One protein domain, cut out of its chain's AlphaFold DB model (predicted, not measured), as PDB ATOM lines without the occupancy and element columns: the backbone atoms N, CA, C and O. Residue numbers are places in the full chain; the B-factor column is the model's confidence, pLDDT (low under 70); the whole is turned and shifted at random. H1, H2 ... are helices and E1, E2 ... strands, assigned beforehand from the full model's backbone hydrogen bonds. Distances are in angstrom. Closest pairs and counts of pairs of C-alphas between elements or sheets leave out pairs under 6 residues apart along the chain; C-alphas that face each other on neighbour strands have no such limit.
ATOM      1  N   PRO A 183       7.238  28.561 -27.878       91.88
ATOM      2  CA  PRO A 183       8.250  27.631 -27.400       91.88
ATOM      3  C   PRO A 183       8.641  27.912 -25.942       91.88
ATOM      4  O   PRO A 183       8.653  29.084 -25.538       91.88
ATOM      5  N   PRO A 184       9.004  26.879 -25.160       91.75
ATOM      6  CA  PRO A 184       9.481  27.064 -23.796       91.75
ATOM      7  C   PRO A 184      10.691  28.005 -23.748       91.75
ATOM      8  O   PRO A 184      11.662  27.814 -24.476       91.75
ATOM      9  N   SER A 185      10.629  29.013 -22.881       95.00
ATOM     10  CA  SER A 185      11.711  29.967 -22.623       95.00
ATOM     11  C   SER A 185      11.578  30.454 -21.176       95.00
ATOM     12  O   SER A 185      10.453  30.742 -20.748       95.00
ATOM     13  N   PRO A 186      12.665  30.503 -20.382       96.00
ATOM     14  CA  PRO A 186      12.605  31.066 -19.039       96.00
ATOM     15  C   PRO A 186      12.285  32.562 -19.108       96.00
ATOM     16  O   PRO A 186      12.588  33.226 -20.098       96.00
ATOM     17  N   ALA A 187      11.714  33.111 -18.035       98.38
ATOM     18  CA  ALA A 187      11.570  34.557 -17.917       98.38
ATOM     19  C   ALA A 187      12.947  35.241 -17.981       98.38
ATOM     20  O   ALA A 187      13.950  34.696 -17.518       98.38
ATOM     21  N   GLY A 188      12.979  36.433 -18.568       98.31
ATOM     22  CA  GLY A 188      14.178  37.244 -18.692       98.31
ATOM     23  C   GLY A 188      14.899  37.503 -17.364       98.31
ATOM     24  O   GLY A 188      14.271  37.768 -16.343       98.31
ATOM     25  N   ALA A 189      16.231  37.474 -17.384       97.31
ATOM     26  CA  ALA A 189      17.057  37.704 -16.195       97.31
ATOM     27  C   ALA A 189      17.095  39.171 -15.717       97.31
ATOM     28  O   ALA A 189      17.524  39.449 -14.598       97.31
ATOM     29  N   THR A 190      16.684  40.127 -16.555       96.44
ATOM     30  CA  THR A 190      16.632  41.548 -16.183       96.44
ATOM     31  C   THR A 190      15.279  41.860 -15.541       96.44
ATOM     32  O   THR A 190      14.257  41.499 -16.126       96.44
ATOM     33  N   PRO A 191      15.238  42.559 -14.388       96.00
ATOM     34  CA  PRO A 191      13.987  43.046 -13.810       96.00
ATOM     35  C   PRO A 191      13.194  43.913 -14.789       96.00
ATOM     36  O   PRO A 191      13.742  44.417 -15.772       96.00
ATOM     37  N   GLN A 192      11.912  44.121 -14.487       97.50
ATOM     38  CA  GLN A 192      11.060  44.985 -15.296       97.50
ATOM     39  C   GLN A 192      11.694  46.373 -15.472       97.50
ATOM     40  O   GLN A 192      12.211  46.966 -14.523       97.50
ATOM     41  N   LEU A 193      11.647  46.876 -16.703       97.44
ATOM     42  CA  LEU A 193      12.074  48.223 -17.060       97.44
ATOM     43  C   LEU A 193      10.862  49.011 -17.545       97.44
ATOM     44  O   LEU A 193      10.089  48.509 -18.358       97.44
ATOM     45  N   ILE A 194      10.729  50.246 -17.073       97.00
ATOM     46  CA  ILE A 194       9.696  51.196 -17.492       97.00
ATOM     47  C   ILE A 194      10.420  52.476 -17.888       97.00
ATOM     48  O   ILE A 194      11.250  52.965 -17.122       97.00
ATOM     49  N   GLY A 195      10.150  52.993 -19.082       96.19
ATOM     50  CA  GLY A 195      10.746  54.237 -19.554       96.19
ATOM     51  C   GLY A 195       9.812  55.002 -20.477       96.19
ATOM     52  O   GLY A 195       9.014  54.397 -21.191       96.19
ATOM     53  N   HIS A 196       9.953  56.327 -20.484       96.25
ATOM     54  CA  HIS A 196       9.115  57.205 -21.290       96.25
ATOM     55  C   HIS A 196       9.306  56.930 -22.791       96.25
ATOM     56  O   HIS A 196      10.427  57.021 -23.304       96.25
ATOM     57  N   THR A 197       8.225  56.592 -23.497       96.12
ATOM     58  CA  THR A 197       8.247  56.116 -24.889       96.12
ATOM     59  C   THR A 197       9.003  57.057 -25.838       96.12
ATOM     60  O   THR A 197       9.914  56.559 -26.508       96.12
ATOM     61  N   PRO A 198       8.749  58.382 -25.875       96.06
ATOM     62  CA  PRO A 198       9.520  59.308 -26.714       96.06
ATOM     63  C   PRO A 198      11.042  59.232 -26.497       96.06
ATOM     64  O   PRO A 198      11.816  59.221 -27.455       96.06
ATOM     65  N   ARG A 199      11.512  59.069 -25.251       95.38
ATOM     66  CA  ARG A 199      12.954  58.936 -24.943       95.38
ATOM     67  C   ARG A 199      13.519  57.578 -25.329       95.38
ATOM     68  O   ARG A 199      14.636  57.487 -25.835       95.38
ATOM     69  N   VAL A 200      12.748  56.508 -25.130       95.81
ATOM     70  CA  VAL A 200      13.125  55.152 -25.567       95.81
ATOM     71  C   VAL A 200      13.282  55.098 -27.087       95.81
ATOM     72  O   VAL A 200      14.214  54.460 -27.583       95.81
ATOM     73  N   ARG A 201      12.409  55.799 -27.819       94.06
ATOM     74  CA  ARG A 201      12.455  55.930 -29.283       94.06
ATOM     75  C   ARG A 201      13.548  56.879 -29.777       94.06
ATOM     76  O   ARG A 201      13.933  56.796 -30.938       94.06
ATOM     77  N   GLY A 202      14.098  57.714 -28.895       92.12
ATOM     78  CA  GLY A 202      15.090  58.734 -29.239       92.12
ATOM     79  C   GLY A 202      14.486  59.973 -29.906       92.12
ATOM     80  O   GLY A 202      15.211  60.721 -30.552       92.12
ATOM     81  N   GLU A 203      13.175  60.168 -29.763       93.06
ATOM     82  CA  GLU A 203      12.434  61.350 -30.221       93.06
ATOM     83  C   GLU A 203      12.658  62.540 -29.270       93.06
ATOM     84  O   GLU A 203      12.621  63.693 -29.690       93.06
ATOM     85  N   GLU A 204      12.960  62.255 -28.001       92.88
ATOM     86  CA  GLU A 204      13.321  63.230 -26.973       92.88
ATOM     87  C   GLU A 204      14.724  62.972 -26.400       92.88
ATOM     88  O   GLU A 204      15.195  61.827 -26.396       92.88
ATOM     89  N   PRO A 205      15.396  64.014 -25.865       89.06
ATOM     90  CA  PRO A 205      16.652  63.840 -25.147       89.06
ATOM     91  C   PRO A 205      16.464  62.945 -23.909       89.06
ATOM     92  O   PRO A 205      15.366  62.893 -23.343       89.06
ATOM     93  N   PRO A 206      17.530  62.252 -23.463       86.19
ATOM     94  CA  PRO A 206      17.453  61.419 -22.273       86.19
ATOM     95  C   PRO A 206      17.082  62.263 -21.052       86.19
ATOM     96  O   PRO A 206      17.428  63.443 -20.973       86.19
ATOM     97  N   GLU A 207      16.416  61.642 -20.079       85.75
ATOM     98  CA  GLU A 207      16.014  62.316 -18.838       85.75
ATOM     99  C   GLU A 207      17.237  62.887 -18.109       85.75
ATOM    100  O   GLU A 207      17.194  63.948 -17.484       85.75
ATOM    101  N   ARG A 208      18.359  62.176 -18.221       84.75
ATOM    102  CA  ARG A 208      19.637  62.564 -17.650       84.75
ATOM    103  C   ARG A 208      20.777  62.116 -18.549       84.75
ATOM    104  O   ARG A 208      20.769  61.009 -19.075       84.75
ATOM    105  N   TRP A 209      21.811  62.947 -18.633       81.19
ATOM    106  CA  TRP A 209      23.096  62.535 -19.183       81.19
ATOM    107  C   TRP A 209      23.944  61.827 -18.117       81.19
ATOM    108  O   TRP A 209      24.184  62.382 -17.044       81.19
ATOM    109  N   GLY A 210      24.418  60.614 -18.407       81.38
ATOM    110  CA  GLY A 210      25.210  59.811 -17.468       81.38
ATOM    111  C   GLY A 210      24.359  58.953 -16.526       81.38
ATOM    112  O   GLY A 210      23.237  58.585 -16.854       81.38
ATOM    113  N   TYR A 211      24.908  58.585 -15.368       81.38
ATOM    114  CA  TYR A 211      24.278  57.627 -14.455       81.38
ATOM    115  C   TYR A 211      23.231  58.272 -13.518       81.38
ATOM    116  O   TYR A 211      23.297  59.457 -13.162       81.38
ATOM    117  N   THR A 212      22.242  57.483 -13.098       79.88
ATOM    118  CA  THR A 212      21.274  57.815 -12.047       79.88
ATOM    119  C   THR A 212      21.982  57.970 -10.698       79.88
ATOM    120  O   THR A 212      23.155  57.635 -10.539       79.88
ATOM    121  N   GLN A 213      21.259  58.450  -9.681       72.75
ATOM    122  CA  GLN A 213      21.792  58.518  -8.313       72.75
ATOM    123  C   GLN A 213      22.169  57.135  -7.749       72.75
ATOM    124  O   GLN A 213      23.026  57.052  -6.878       72.75
ATOM    125  N   THR A 214      21.570  56.059  -8.270       78.94
ATOM    126  CA  THR A 214      21.890  54.668  -7.912       78.94
ATOM    127  C   THR A 214      23.057  54.089  -8.715       78.94
ATOM    128  O   THR A 214      23.436  52.946  -8.488       78.94
ATOM    129  N   GLY A 215      23.646  54.858  -9.640       82.25
ATOM    130  CA  GLY A 215      24.735  54.400 -10.507       82.25
ATOM    131  C   GLY A 215      24.278  53.602 -11.733       82.25
ATOM    132  O   GLY A 215      25.115  53.066 -12.454       82.25
ATOM    133  N   ASP A 216      22.972  53.536 -12.003       83.56
ATOM    134  CA  ASP A 216      22.419  52.870 -13.184       83.56
ATOM    135  C   ASP A 216      22.385  53.804 -14.392       83.56
ATOM    136  O   ASP A 216      22.390  55.022 -14.262       83.56
ATOM    137  N   ARG A 217      22.316  53.254 -15.606       88.06
ATOM    138  CA  ARG A 217      21.953  54.072 -16.775       88.06
ATOM    139  C   ARG A 217      20.466  54.463 -16.710       88.06
ATOM    140  O   ARG A 217      19.689  53.703 -16.121       88.06
ATOM    141  N   PRO A 218      20.050  55.571 -17.350       92.00
ATOM    142  CA  PRO A 218      18.641  55.927 -17.496       92.00
ATOM    143  C   PRO A 218      17.818  54.772 -18.085       92.00
ATOM    144  O   PRO A 218      18.342  53.930 -18.829       92.00
ATOM    145  N   ALA A 219      16.533  54.699 -17.740       93.56
ATOM    146  CA  ALA A 219      15.686  53.564 -18.105       93.56
ATOM    147  C   ALA A 219      15.616  53.361 -19.627       93.56
ATOM    148  O   ALA A 219      15.751  52.238 -20.112       93.56
ATOM    149  N   GLU A 220      15.523  54.445 -20.391       94.94
ATOM    150  CA  GLU A 220      15.520  54.465 -21.849       94.94
ATOM    151  C   GLU A 220      16.804  53.899 -22.468       94.94
ATOM    152  O   GLU A 220      16.764  53.222 -23.497       94.94
ATOM    153  N   GLU A 221      17.962  54.119 -21.842       94.69
ATOM    154  CA  GLU A 221      19.233  53.539 -22.281       94.69
ATOM    155  C   GLU A 221      19.299  52.044 -21.993       94.69
ATOM    156  O   GLU A 221      19.780  51.263 -22.823       94.69
ATOM    157  N   ARG A 222      18.807  51.634 -20.821       95.44
ATOM    158  CA  ARG A 222      18.749  50.224 -20.417       95.44
ATOM    159  C   ARG A 222      17.801  49.441 -21.317       95.44
ATOM    160  O   ARG A 222      18.193  48.386 -21.810       95.44
ATOM    161  N   ILE A 223      16.618  49.991 -21.601       97.50
ATOM    162  CA  ILE A 223      15.638  49.415 -22.528       97.50
ATOM    163  C   ILE A 223      16.260  49.282 -23.920       97.50
ATOM    164  O   ILE A 223      16.323  48.175 -24.448       97.50
ATOM    165  N   ARG A 224      16.815  50.358 -24.498       96.56
ATOM    166  CA  ARG A 224      17.466  50.288 -25.821       96.56
ATOM    167  C   ARG A 224      18.599  49.263 -25.871       96.56
ATOM    168  O   ARG A 224      18.753  48.571 -26.873       96.56
ATOM    169  N   SER A 225      19.387  49.153 -24.801       95.75
ATOM    170  CA  SER A 225      20.464  48.160 -24.709       95.75
ATOM    171  C   SER A 225      19.920  46.729 -24.685       95.75
ATOM    172  O   SER A 225      20.470  45.862 -25.357       95.75
ATOM    173  N   LEU A 226      18.833  46.486 -23.946       97.75
ATOM    174  CA  LEU A 226      18.164  45.188 -23.873       97.75
ATOM    175  C   LEU A 226      17.549  44.793 -25.225       97.75
ATOM    176  O   LEU A 226      17.764  43.680 -25.691       97.75
ATOM    177  N   LEU A 227      16.859  45.721 -25.896       96.44
ATOM    178  CA  LEU A 227      16.200  45.477 -27.188       96.44
ATOM    179  C   LEU A 227      17.180  45.186 -28.338       96.44
ATOM    180  O   LEU A 227      16.780  44.599 -29.346       96.44
ATOM    181  N   ARG A 228      18.449  45.588 -28.193       96.44
ATOM    182  CA  ARG A 228      19.552  45.308 -29.132       96.44
ATOM    183  C   ARG A 228      20.312  44.016 -28.818       96.44
ATOM    184  O   ARG A 228      21.233  43.674 -29.555       96.44
ATOM    185  N   ALA A 229      19.986  43.327 -27.723       97.44
ATOM    186  CA  ALA A 229      20.655  42.083 -27.369       97.44
ATOM    187  C   ALA A 229      20.423  40.999 -28.446       97.44
ATOM    188  O   ALA A 229      19.381  41.009 -29.106       97.44
ATOM    189  N   PRO A 230      21.361  40.045 -28.620       96.31
ATOM    190  CA  PRO A 230      21.204  38.953 -29.578       96.31
ATOM    191  C   PRO A 230      19.918  38.150 -29.338       96.31
ATOM    192  O   PRO A 230      19.706  37.619 -28.242       96.31
ATOM    193  N   ARG A 231      19.074  38.059 -30.371       95.06
ATOM    194  CA  ARG A 231      17.757  37.414 -30.312       95.06
ATOM    195  C   ARG A 231      17.867  35.923 -30.636       95.06
ATOM    196  O   ARG A 231      18.509  35.540 -31.609       95.06
ATOM    197  N   ALA A 232      17.231  35.095 -29.818       95.75
ATOM    198  CA  ALA A 232      16.924  33.695 -30.110       95.75
ATOM    199  C   ALA A 232      15.508  33.529 -30.686       95.75
ATOM    200  O   ALA A 232      15.182  32.477 -31.234       95.75
ATOM    201  N   GLY A 233      14.675  34.560 -30.575       96.56
ATOM    202  CA  GLY A 233      13.336  34.604 -31.132       96.56
ATOM    203  C   GLY A 233      12.682  35.952 -30.891       96.56
ATOM    204  O   GLY A 233      13.120  36.721 -30.032       96.56
ATOM    205  N   GLU A 234      11.654  36.244 -31.665       97.62
ATOM    206  CA  GLU A 234      10.892  37.480 -31.568       97.62
ATOM    207  C   GLU A 234       9.536  37.368 -32.247       97.62
ATOM    208  O   GLU A 234       9.335  36.548 -33.143       97.62
ATOM    209  N   GLY A 235       8.615  38.239 -31.869       97.69
ATOM    210  CA  GLY A 235       7.323  38.319 -32.517       97.69
ATOM    211  C   GLY A 235       6.387  39.280 -31.817       97.69
ATOM    212  O   GLY A 235       6.806  40.112 -31.009       97.69
ATOM    213  N   TYR A 236       5.104  39.133 -32.112       98.12
ATOM    214  CA  TYR A 236       4.047  39.906 -31.489       98.12
ATOM    215  C   TYR A 236       2.910  39.020 -30.999       98.12
ATOM    216  O   TYR A 236       2.691  37.896 -31.459       98.12
ATOM    217  N   LEU A 237       2.186  39.577 -30.038       98.38
ATOM    218  CA  LEU A 237       0.864  39.151 -29.639       98.38
ATOM    219  C   LEU A 237      -0.103  40.285 -29.977       98.38
ATOM    220  O   LEU A 237       0.218  41.457 -29.766       98.38
ATOM    221  N   CYS A 238      -1.283  39.941 -30.471       97.81
ATOM    222  CA  CYS A 238      -2.357  40.893 -30.728       97.81
ATOM    223  C   CYS A 238      -3.604  40.481 -29.948       97.81
ATOM    224  O   CYS A 238      -3.922  39.294 -29.888       97.81
ATOM    225  N   VAL A 239      -4.302  41.451 -29.365       97.75
ATOM    226  CA  VAL A 239      -5.622  41.274 -28.753       97.75
ATOM    227  C   VAL A 239      -6.599  42.180 -29.479       97.75
ATOM    228  O   VAL A 239      -6.477  43.403 -29.406       97.75
ATOM    229  N   GLU A 240      -7.575  41.581 -30.143       97.38
ATOM    230  CA  GLU A 240      -8.593  42.275 -30.921       97.38
ATOM    231  C   GLU A 240      -9.974  41.988 -30.354       97.38
ATOM    232  O   GLU A 240     -10.399  40.839 -30.270       97.38
ATOM    233  N   HIS A 241     -10.686  43.042 -29.983       96.56
ATOM    234  CA  HIS A 241     -12.087  42.979 -29.585       96.56
ATOM    235  C   HIS A 241     -12.952  43.375 -30.770       96.56
ATOM    236  O   HIS A 241     -12.674  44.390 -31.401       96.56
ATOM    237  N   HIS A 242     -13.991  42.592 -31.043       94.25
ATOM    238  CA  HIS A 242     -14.949  42.785 -32.132       94.25
ATOM    239  C   HIS A 242     -14.295  43.155 -33.482       94.25
ATOM    240  O   HIS A 242     -14.674  44.167 -34.074       94.25
ATOM    241  N   PRO A 243     -13.318  42.372 -33.990       93.12
ATOM    242  CA  PRO A 243     -12.576  42.708 -35.211       93.12
ATOM    243  C   PRO A 243     -13.459  42.869 -36.459       93.12
ATOM    244  O   PRO A 243     -13.055  43.529 -37.412       93.12
ATOM    245  N   THR A 244     -14.665  42.294 -36.462       88.81
ATOM    246  CA  THR A 244     -15.628  42.379 -37.570       88.81
ATOM    247  C   THR A 244     -16.608  43.556 -37.461       88.81
ATOM    248  O   THR A 244     -17.322  43.829 -38.424       88.81
ATOM    249  N   ASP A 245     -16.643  44.283 -36.334       92.00
ATOM    250  CA  ASP A 245     -17.473  45.482 -36.139       92.00
ATOM    251  C   ASP A 245     -16.581  46.727 -35.988       92.00
ATOM    252  O   ASP A 245     -16.105  47.013 -34.884       92.00
ATOM    253  N   PRO A 246     -16.397  47.538 -37.050       90.31
ATOM    254  CA  PRO A 246     -15.532  48.719 -37.020       90.31
ATOM    255  C   PRO A 246     -15.869  49.740 -35.926       90.31
ATOM    256  O   PRO A 246     -15.010  50.527 -35.538       90.31
ATOM    257  N   ARG A 247     -17.113  49.762 -35.423       91.00
ATOM    258  CA  ARG A 247     -17.525  50.698 -34.360       91.00
ATOM    259  C   ARG A 247     -17.076  50.243 -32.975       91.00
ATOM    260  O   ARG A 247     -16.965  51.072 -32.072       91.00
ATOM    261  N   ARG A 248     -16.862  48.941 -32.798       88.62
ATOM    262  CA  ARG A 248     -16.455  48.311 -31.534       88.62
ATOM    263  C   ARG A 248     -15.014  47.814 -31.561       88.62
ATOM    264  O   ARG A 248     -14.472  47.542 -30.492       88.62
ATOM    265  N   ALA A 249     -14.420  47.724 -32.750       91.94
ATOM    266  CA  ALA A 249     -13.080  47.224 -32.981       91.94
ATOM    267  C   ALA A 249     -12.057  47.926 -32.080       91.94
ATOM    268  O   ALA A 249     -11.922  49.156 -32.088       91.94
ATOM    269  N   ARG A 250     -11.319  47.139 -31.296       93.12
ATOM    270  CA  ARG A 250     -10.172  47.623 -30.518       93.12
ATOM    271  C   ARG A 250      -9.032  46.637 -30.599       93.12
ATOM    272  O   ARG A 250      -9.227  45.460 -30.314       93.12
ATOM    273  N   THR A 251      -7.842  47.152 -30.873       95.00
ATOM    274  CA  THR A 251      -6.643  46.344 -31.076       95.00
ATOM    275  C   THR A 251      -5.548  46.774 -30.113       95.00
ATOM    276  O   THR A 251      -5.280  47.965 -29.950       95.00
ATOM    277  N   GLN A 252      -4.914  45.806 -29.460       95.19
ATOM    278  CA  GLN A 252      -3.773  46.021 -28.577       95.19
ATOM    279  C   GLN A 252      -2.634  45.092 -28.977       95.19
ATOM    280  O   GLN A 252      -2.835  43.886 -29.102       95.19
ATOM    281  N   TYR A 253      -1.431  45.649 -29.104       95.94
ATOM    282  CA  TYR A 253      -0.234  44.896 -29.458       95.94
ATOM    283  C   TYR A 253       0.721  44.764 -28.277       95.94
ATOM    284  O   TYR A 253       0.912  45.683 -27.479       95.94
ATOM    285  N   LEU A 254       1.371  43.609 -28.223       97.19
ATOM    286  CA  LEU A 254       2.537  43.333 -27.402       97.19
ATOM    287  C   LEU A 254       3.611  42.772 -28.321       97.19
ATOM    288  O   LEU A 254       3.307  41.959 -29.184       97.19
ATOM    289  N   ASN A 255       4.866  43.137 -28.105       98.06
ATOM    290  CA  ASN A 255       5.975  42.413 -28.715       98.06
ATOM    291  C   ASN A 255       6.549  41.438 -27.696       98.06
ATOM    292  O   ASN A 255       6.494  41.686 -26.493       98.06
ATOM    293  N   TRP A 256       7.128  40.346 -28.159       98.38
ATOM    294  CA  TRP A 256       7.933  39.475 -27.318       98.38
ATOM    295  C   TRP A 256       9.287  39.248 -27.975       98.38
ATOM    296  O   TRP A 256       9.408  39.233 -29.199       98.38
ATOM    297  N   ILE A 257      10.314  39.098 -27.146       98.25
ATOM    298  CA  ILE A 257      11.663  38.740 -27.577       98.25
ATOM    299  C   ILE A 257      12.214  37.664 -26.652       98.25
ATOM    300  O   ILE A 257      12.019  37.717 -25.439       98.25
ATOM    301  N   ASP A 258      12.940  36.720 -27.229       97.94
ATOM    302  CA  ASP A 258      13.785  35.775 -26.513       97.94
ATOM    303  C   ASP A 258      15.237  36.212 -26.687       97.94
ATOM    304  O   ASP A 258      15.749  36.276 -27.806       97.94
ATOM    305  N   ILE A 259      15.919  36.518 -25.586       98.00
ATOM    306  CA  ILE A 259      17.345  36.848 -25.599       98.00
ATOM    307  C   ILE A 259      18.158  35.560 -25.445       98.00
ATOM    308  O   ILE A 259      17.878  34.742 -24.568       98.00
ATOM    309  N   HIS A 260      19.185  35.404 -26.288       96.12
ATOM    310  CA  HIS A 260      20.030  34.210 -26.346       96.12
ATOM    311  C   HIS A 260      20.622  33.832 -24.974       96.12
ATOM    312  O   HIS A 260      21.114  34.693 -24.245       96.12
ATOM    313  N   GLU A 261      20.656  32.533 -24.665       95.00
ATOM    314  CA  GLU A 261      21.030  31.966 -23.352       95.00
ATOM    315  C   GLU A 261      22.408  32.404 -22.821       95.00
ATOM    316  O   GLU A 261      22.615  32.525 -21.619       95.00
ATOM    317  N   ARG A 262      23.357  32.684 -23.721       94.75
ATOM    318  CA  ARG A 262      24.720  33.139 -23.380       94.75
ATOM    319  C   ARG A 262      24.803  34.618 -22.997       94.75
ATOM    320  O   ARG A 262      25.851  35.076 -22.550       94.75
ATOM    321  N   HIS A 263      23.751  35.394 -23.234       97.12
ATOM    322  CA  HIS A 263      23.726  36.809 -22.893       97.12
ATOM    323  C   HIS A 263      23.286  36.983 -21.433       97.12
ATOM    324  O   HIS A 263      22.374  36.311 -20.970       97.12
ATOM    325  N   ARG A 264      23.869  37.943 -20.704       96.25
ATOM    326  CA  ARG A 264      23.534  38.195 -19.281       96.25
ATOM    327  C   ARG A 264      22.052  38.492 -19.015       96.25
ATOM    328  O   ARG A 264      21.587  38.360 -17.895       96.25
ATOM    329  N   ALA A 265      21.342  38.945 -20.044       97.19
ATOM    330  CA  ALA A 265      19.917  39.244 -20.003       97.19
ATOM    331  C   ALA A 265      19.065  38.126 -20.628       97.19
ATOM    332  O   ALA A 265      17.968  38.419 -21.083       97.19
ATOM    333  N   ALA A 266      19.579  36.895 -20.713       97.75
ATOM    334  CA  ALA A 266      18.905  35.745 -21.311       97.75
ATOM    335  C   ALA A 266      17.466  35.551 -20.816       97.75
ATOM    336  O   ALA A 266      17.129  35.921 -19.688       97.75
ATOM    337  N   GLY A 267      16.651  34.929 -21.666       97.69
ATOM    338  CA  GLY A 267      15.248  34.623 -21.399       97.69
ATOM    339  C   GLY A 267      14.281  35.529 -22.158       97.69
ATOM    340  O   GLY A 267      14.683  36.385 -22.953       97.69
ATOM    341  N   ARG A 268      12.994  35.297 -21.920       98.50
ATOM    342  CA  ARG A 268      11.884  35.948 -22.606       98.50
ATOM    343  C   ARG A 268      11.461  37.243 -21.934       98.50
ATOM    344  O   ARG A 268      11.324  37.312 -20.709       98.50
ATOM    345  N   TYR A 269      11.151  38.235 -22.756       98.69
ATOM    346  CA  TYR A 269      10.526  39.483 -22.340       98.69
ATOM    347  C   TYR A 269       9.292  39.764 -23.188       98.69
ATOM    348  O   TYR A 269       9.290  39.500 -24.390       98.69
ATOM    349  N   VAL A 270       8.273  40.345 -22.562       98.38
ATOM    350  CA  VAL A 270       7.141  40.988 -23.233       98.38
ATOM    351  C   VAL A 270       7.324  42.495 -23.154       98.38
ATOM    352  O   VAL A 270       7.741  43.030 -22.128       98.38
ATOM    353  N   ILE A 271       7.009  43.176 -24.246       98.38
ATOM    354  CA  ILE A 271       7.154  44.611 -24.420       98.38
ATOM    355  C   ILE A 271       5.776  45.171 -24.758       98.38
ATOM    356  O   ILE A 271       5.213  44.853 -25.809       98.38
ATOM    357  N   SER A 272       5.249  46.022 -23.887       96.44
ATOM    358  CA  SER A 272       4.067  46.834 -24.172       96.44
ATOM    359  C   SER A 272       4.481  48.286 -24.340       96.44
ATOM    360  O   SER A 272       5.289  48.790 -23.561       96.44
ATOM    361  N   VAL A 273       3.914  48.949 -25.339       94.38
ATOM    362  CA  VAL A 273       4.190  50.355 -25.627       94.38
ATOM    363  C   VAL A 273       2.865  51.085 -25.729       94.38
ATOM    364  O   VAL A 273       2.010  50.690 -26.522       94.38
ATOM    365  N   ASP A 274       2.715  52.150 -24.958       89.38
ATOM    366  CA  ASP A 274       1.706  53.174 -25.201       89.38
ATOM    367  C   ASP A 274       2.374  54.532 -25.467       89.38
ATOM    368  O   ASP A 274       3.597  54.624 -25.632       89.38
ATOM    369  N   ALA A 275       1.560  55.584 -25.586       82.19
ATOM    370  CA  ALA A 275       2.039  56.930 -25.888       82.19
ATOM    371  C   ALA A 275       3.013  57.475 -24.827       82.19
ATOM    372  O   ALA A 275       3.871  58.291 -25.156       82.19
ATOM    373  N   ASN A 276       2.908  57.012 -23.581       91.12
ATOM    374  CA  ASN A 276       3.699  57.500 -22.463       91.12
ATOM    375  C   ASN A 276       4.821  56.538 -22.106       91.12
ATOM    376  O   ASN A 276       5.949  56.991 -21.948       91.12
ATOM    377  N   ASP A 277       4.539  55.240 -22.012       96.12
ATOM    378  CA  ASP A 277       5.445  54.275 -21.406       96.12
ATOM    379  C   ASP A 277       5.757  53.090 -22.321       96.12
ATOM    380  O   ASP A 277       4.894  52.463 -22.944       96.12
ATOM    381  N   THR A 278       7.043  52.749 -22.361       97.62
ATOM    382  CA  THR A 278       7.546  51.470 -22.844       97.62
ATOM    383  C   THR A 278       7.882  50.616 -21.634       97.62
ATOM    384  O   THR A 278       8.806  50.920 -20.876       97.62
ATOM    385  N   VAL A 279       7.140  49.525 -21.472       97.75
ATOM    386  CA  VAL A 279       7.303  48.576 -20.371       97.75
ATOM    387  C   VAL A 279       7.877  47.281 -20.923       97.75
ATOM    388  O   VAL A 279       7.265  46.639 -21.777       97.75
ATOM    389  N   VAL A 280       9.042  46.878 -20.420       98.38
ATOM    390  CA  VAL A 280       9.687  45.604 -20.749       98.38
ATOM    391  C   VAL A 280       9.647  44.703 -19.525       98.38
ATOM    392  O   VAL A 280      10.289  44.986 -18.517       98.38
ATOM    393  N   THR A 281       8.890  43.613 -19.615       98.31
ATOM    394  CA  THR A 281       8.614  42.703 -18.501       98.31
ATOM    395  C   THR A 281       9.247  41.340 -18.774       98.31
ATOM    396  O   THR A 281       8.941  40.752 -19.813       98.31
ATOM    397  N   PRO A 282      10.106  40.800 -17.888       98.50
ATOM    398  CA  PRO A 282      10.553  39.414 -18.004       98.50
ATOM    399  C   PRO A 282       9.347  38.477 -17.871       98.50
ATOM    400  O   PRO A 282       8.551  38.616 -16.944       98.50
ATOM    401  N   ALA A 283       9.178  37.546 -18.807       97.94
ATOM    402  CA  ALA A 283       7.907  36.853 -18.967       97.94
ATOM    403  C   ALA A 283       8.073  35.344 -19.159       97.94
ATOM    404  O   ALA A 283       8.617  34.893 -20.159       97.94
ATOM    405  N   SER A 284       7.544  34.556 -18.223       96.00
ATOM    406  CA  SER A 284       7.238  33.144 -18.468       96.00
ATOM    407  C   SER A 284       5.963  33.017 -19.315       96.00
ATOM    408  O   SER A 284       5.227  33.990 -19.496       96.00
ATOM    409  N   SER A 285       5.639  31.808 -19.784       94.12
ATOM    410  CA  SER A 285       4.346  31.550 -20.439       94.12
ATOM    411  C   SER A 285       3.151  31.928 -19.549       94.12
ATOM    412  O   SER A 285       2.152  32.434 -20.048       94.12
ATOM    413  N   GLU A 286       3.261  31.766 -18.228       94.69
ATOM    414  CA  GLU A 286       2.217  32.166 -17.274       94.69
ATOM    415  C   GLU A 286       2.044  33.691 -17.190       94.69
ATOM    416  O   GLU A 286       0.914  34.190 -17.150       94.69
ATOM    417  N   VAL A 287       3.151  34.446 -17.216       96.44
ATOM    418  CA  VAL A 287       3.112  35.916 -17.273       96.44
ATOM    419  C   VAL A 287       2.446  36.374 -18.568       96.44
ATOM    420  O   VAL A 287       1.600  37.262 -18.530       96.44
ATOM    421  N   ILE A 288       2.754  35.729 -19.697       97.50
ATOM    422  CA  ILE A 288       2.119  36.021 -20.993       97.50
ATOM    423  C   ILE A 288       0.619  35.727 -20.945       97.50
ATOM    424  O   ILE A 288      -0.179  36.584 -21.318       97.50
ATOM    425  N   GLY A 289       0.219  34.553 -20.448       96.56
ATOM    426  CA  GLY A 289      -1.195  34.199 -20.303       96.56
ATOM    427  C   GLY A 289      -1.946  35.192 -19.411       96.56
ATOM    428  O   GLY A 289      -3.058  35.609 -19.735       96.56
ATOM    429  N   SER A 290      -1.318  35.645 -18.325       95.50
ATOM    430  CA  SER A 290      -1.892  36.639 -17.410       95.50
ATOM    431  C   SER A 290      -1.995  38.032 -18.035       95.50
ATOM    432  O   SER A 290      -3.006  38.711 -17.856       95.50
ATOM    433  N   GLU A 291      -0.987  38.446 -18.804       94.88
ATOM    434  CA  GLU A 291      -0.991  39.695 -19.569       94.88
ATOM    435  C   GLU A 291      -2.120  39.705 -20.606       94.88
ATOM    436  O   GLU A 291      -2.896  40.662 -20.672       94.88
ATOM    437  N   LEU A 292      -2.256  38.618 -21.369       96.38
ATOM    438  CA  LEU A 292      -3.324  38.454 -22.351       96.38
ATOM    439  C   LEU A 292      -4.697  38.462 -21.672       96.38
ATOM    440  O   LEU A 292      -5.542  39.263 -22.061       96.38
ATOM    441  N   ARG A 293      -4.909  37.673 -20.605       94.94
ATOM    442  CA  ARG A 293      -6.168  37.683 -19.828       94.94
ATOM    443  C   ARG A 293      -6.552  39.072 -19.339       94.94
ATOM    444  O   ARG A 293      -7.717  39.452 -19.399       94.94
ATOM    445  N   ARG A 294      -5.585  39.842 -18.836       93.19
ATOM    446  CA  ARG A 294      -5.871  41.199 -18.366       93.19
ATOM    447  C   ARG A 294      -6.430  42.053 -19.502       93.19
ATOM    448  O   ARG A 294      -7.401  42.767 -19.286       93.19
ATOM    449  N   ARG A 295      -5.870  41.930 -20.707       92.56
ATOM    450  CA  ARG A 295      -6.282  42.687 -21.902       92.56
ATOM    451  C   ARG A 295      -7.584  42.196 -22.532       92.56
ATOM    452  O   ARG A 295      -8.261  42.986 -23.193       92.56
ATOM    453  N   THR A 296      -7.952  40.931 -22.323       90.31
ATOM    454  CA  THR A 296      -9.275  40.418 -22.708       90.31
ATOM    455  C   THR A 296     -10.368  40.838 -21.723       90.31
ATOM    456  O   THR A 296     -11.508  41.008 -22.138       90.31
ATOM    457  N   GLY A 297     -10.036  41.029 -20.439       77.69
ATOM    458  CA  GLY A 297     -10.978  41.439 -19.389       77.69
ATOM    459  C   GLY A 297     -11.112  42.950 -19.167       77.69
ATOM    460  O   GLY A 297     -12.078  43.390 -18.547       77.69
ATOM    461  N   THR A 298     -10.172  43.772 -19.647       60.16
ATOM    462  CA  THR A 298     -10.258  45.238 -19.547       60.16
ATOM    463  C   THR A 298     -11.323  45.804 -20.487       60.16
ATOM    464  O   THR A 298     -11.022  46.284 -21.576       60.16
ATOM    465  N   TRP A 299     -12.569  45.782 -20.027       42.62
ATOM    466  CA  TRP A 299     -13.667  46.614 -20.506       42.62
ATOM    467  C   TRP A 299     -14.508  47.011 -19.289       42.62
ATOM    468  O   TRP A 299     -15.160  46.183 -18.656       42.62
ATOM    469  N   LYS A 300     -14.434  48.293 -18.927       32.50
ATOM    470  CA  LYS A 300     -15.507  48.954 -18.192       32.50
ATOM    471  C   LYS A 300     -16.387  49.630 -19.232       32.50
ATOM    472  O   LYS A 300     -15.860  50.358 -20.075       32.50
ATOM    473  N   THR A 301     -17.675  49.320 -19.135       36.88
ATOM    474  CA  THR A 301     -18.803  49.993 -19.776       36.88
ATOM    475  C   THR A 301     -18.770  51.498 -19.579       36.88
ATOM    476  O   THR A 301     -18.362  51.929 -18.474       36.88
TER     477      THR A 301
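What this domain is: This is residues 183 to 301 of the 301 residues of the protein "ESX secretion-associated protein EspG" of Nocardia cyriacigeorgica (UniProt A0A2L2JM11). A twisted antiparallel sheet of five strands makes the middle of three layers: H3 runs over one face, along the long hairpin E2 and E3, and H2 lies over the opposite face at the far edge, by E1. In the long link before H2, residues 211 to 216 stick out. The printed part has 119 residues with three named helices and five named strands, in the order E1 H1 H2 E2 E3 E4 E5 H3; across the sheet the order is E1 E5 E4 E3 E2. The class is mixed, helices and strands; the whole is only just compact, close to loose, with a radius of gyration of the C-alphas of 15.9 A and spans of 48 by 34 by 20 A.

How they stand to each other: From Pro 183, go on to E1, residues 193 to 196, an edge strand. After it H1, residues 197 to 201, only grazes the sheet. H1 touches H2, residues 219 to 227; their closest C-alphas, of Val 200 and Glu 220, are 4.5 A apart. H2 lies over E1 at a height over the sheet of 6.7 A, slantwise to the strands, at 52 degrees to E1 on the local plane; the closest C-alphas of the two, of Gly 195 and Ala 219, are 5.2 A apart. Next find the hairpin of E2, residues 231 to 241, the other edge strand, and E3, residues 250 to 259, with N 237 and O 254 within hydrogen-bond range at 2.8 A. E4, residues 267 to 273, is antiparallel to E3 at 150 degrees, with N 271 and O 255 at 2.7 A. E5, residues 277 to 282, completes a meander, E2 E3 E4 E5, each strand the antiparallel neighbour of the one before; look at N 281 and O 270, 2.8 A. E5 is also antiparallel to E1, with N 280 and O 193 at 2.8 A. H3, residues 285 to 297, is on the opposite face from H2, at a height over the sheet of 9.0 A, over E3 and along the strands, at 9 degrees to E3 on the local plane. The closest C-alphas of H3 and E2, of Val 239 and Arg 295, are 7.0 A apart. In H1, H2 and H3 every O i to N i+4 pair is within hydrogen-bond range.

Where its parts are: Find C-alpha 193 at (12.074, 48.223, -17.060), where E1 begins. E2 runs 30.4 A from C-alpha 231 at (17.757, 37.414, -30.312), and E3 returns over 30.0 A. E4 is 19.7 A long, E5 16.1 A and H2 12.2 A. H3 runs 18.3 A to C-alpha 297 at (-10.978, 41.439, -19.389).

The domain as a whole: The two C-alphas farthest apart, of Gly 215 and Asp 245, are 50.2 A apart. The printed part has no cut, and the link from H1 to H2, 17 residues, is long. Residues 298 to 301 are under pLDDT 70; the mean of the printed part is 92.2.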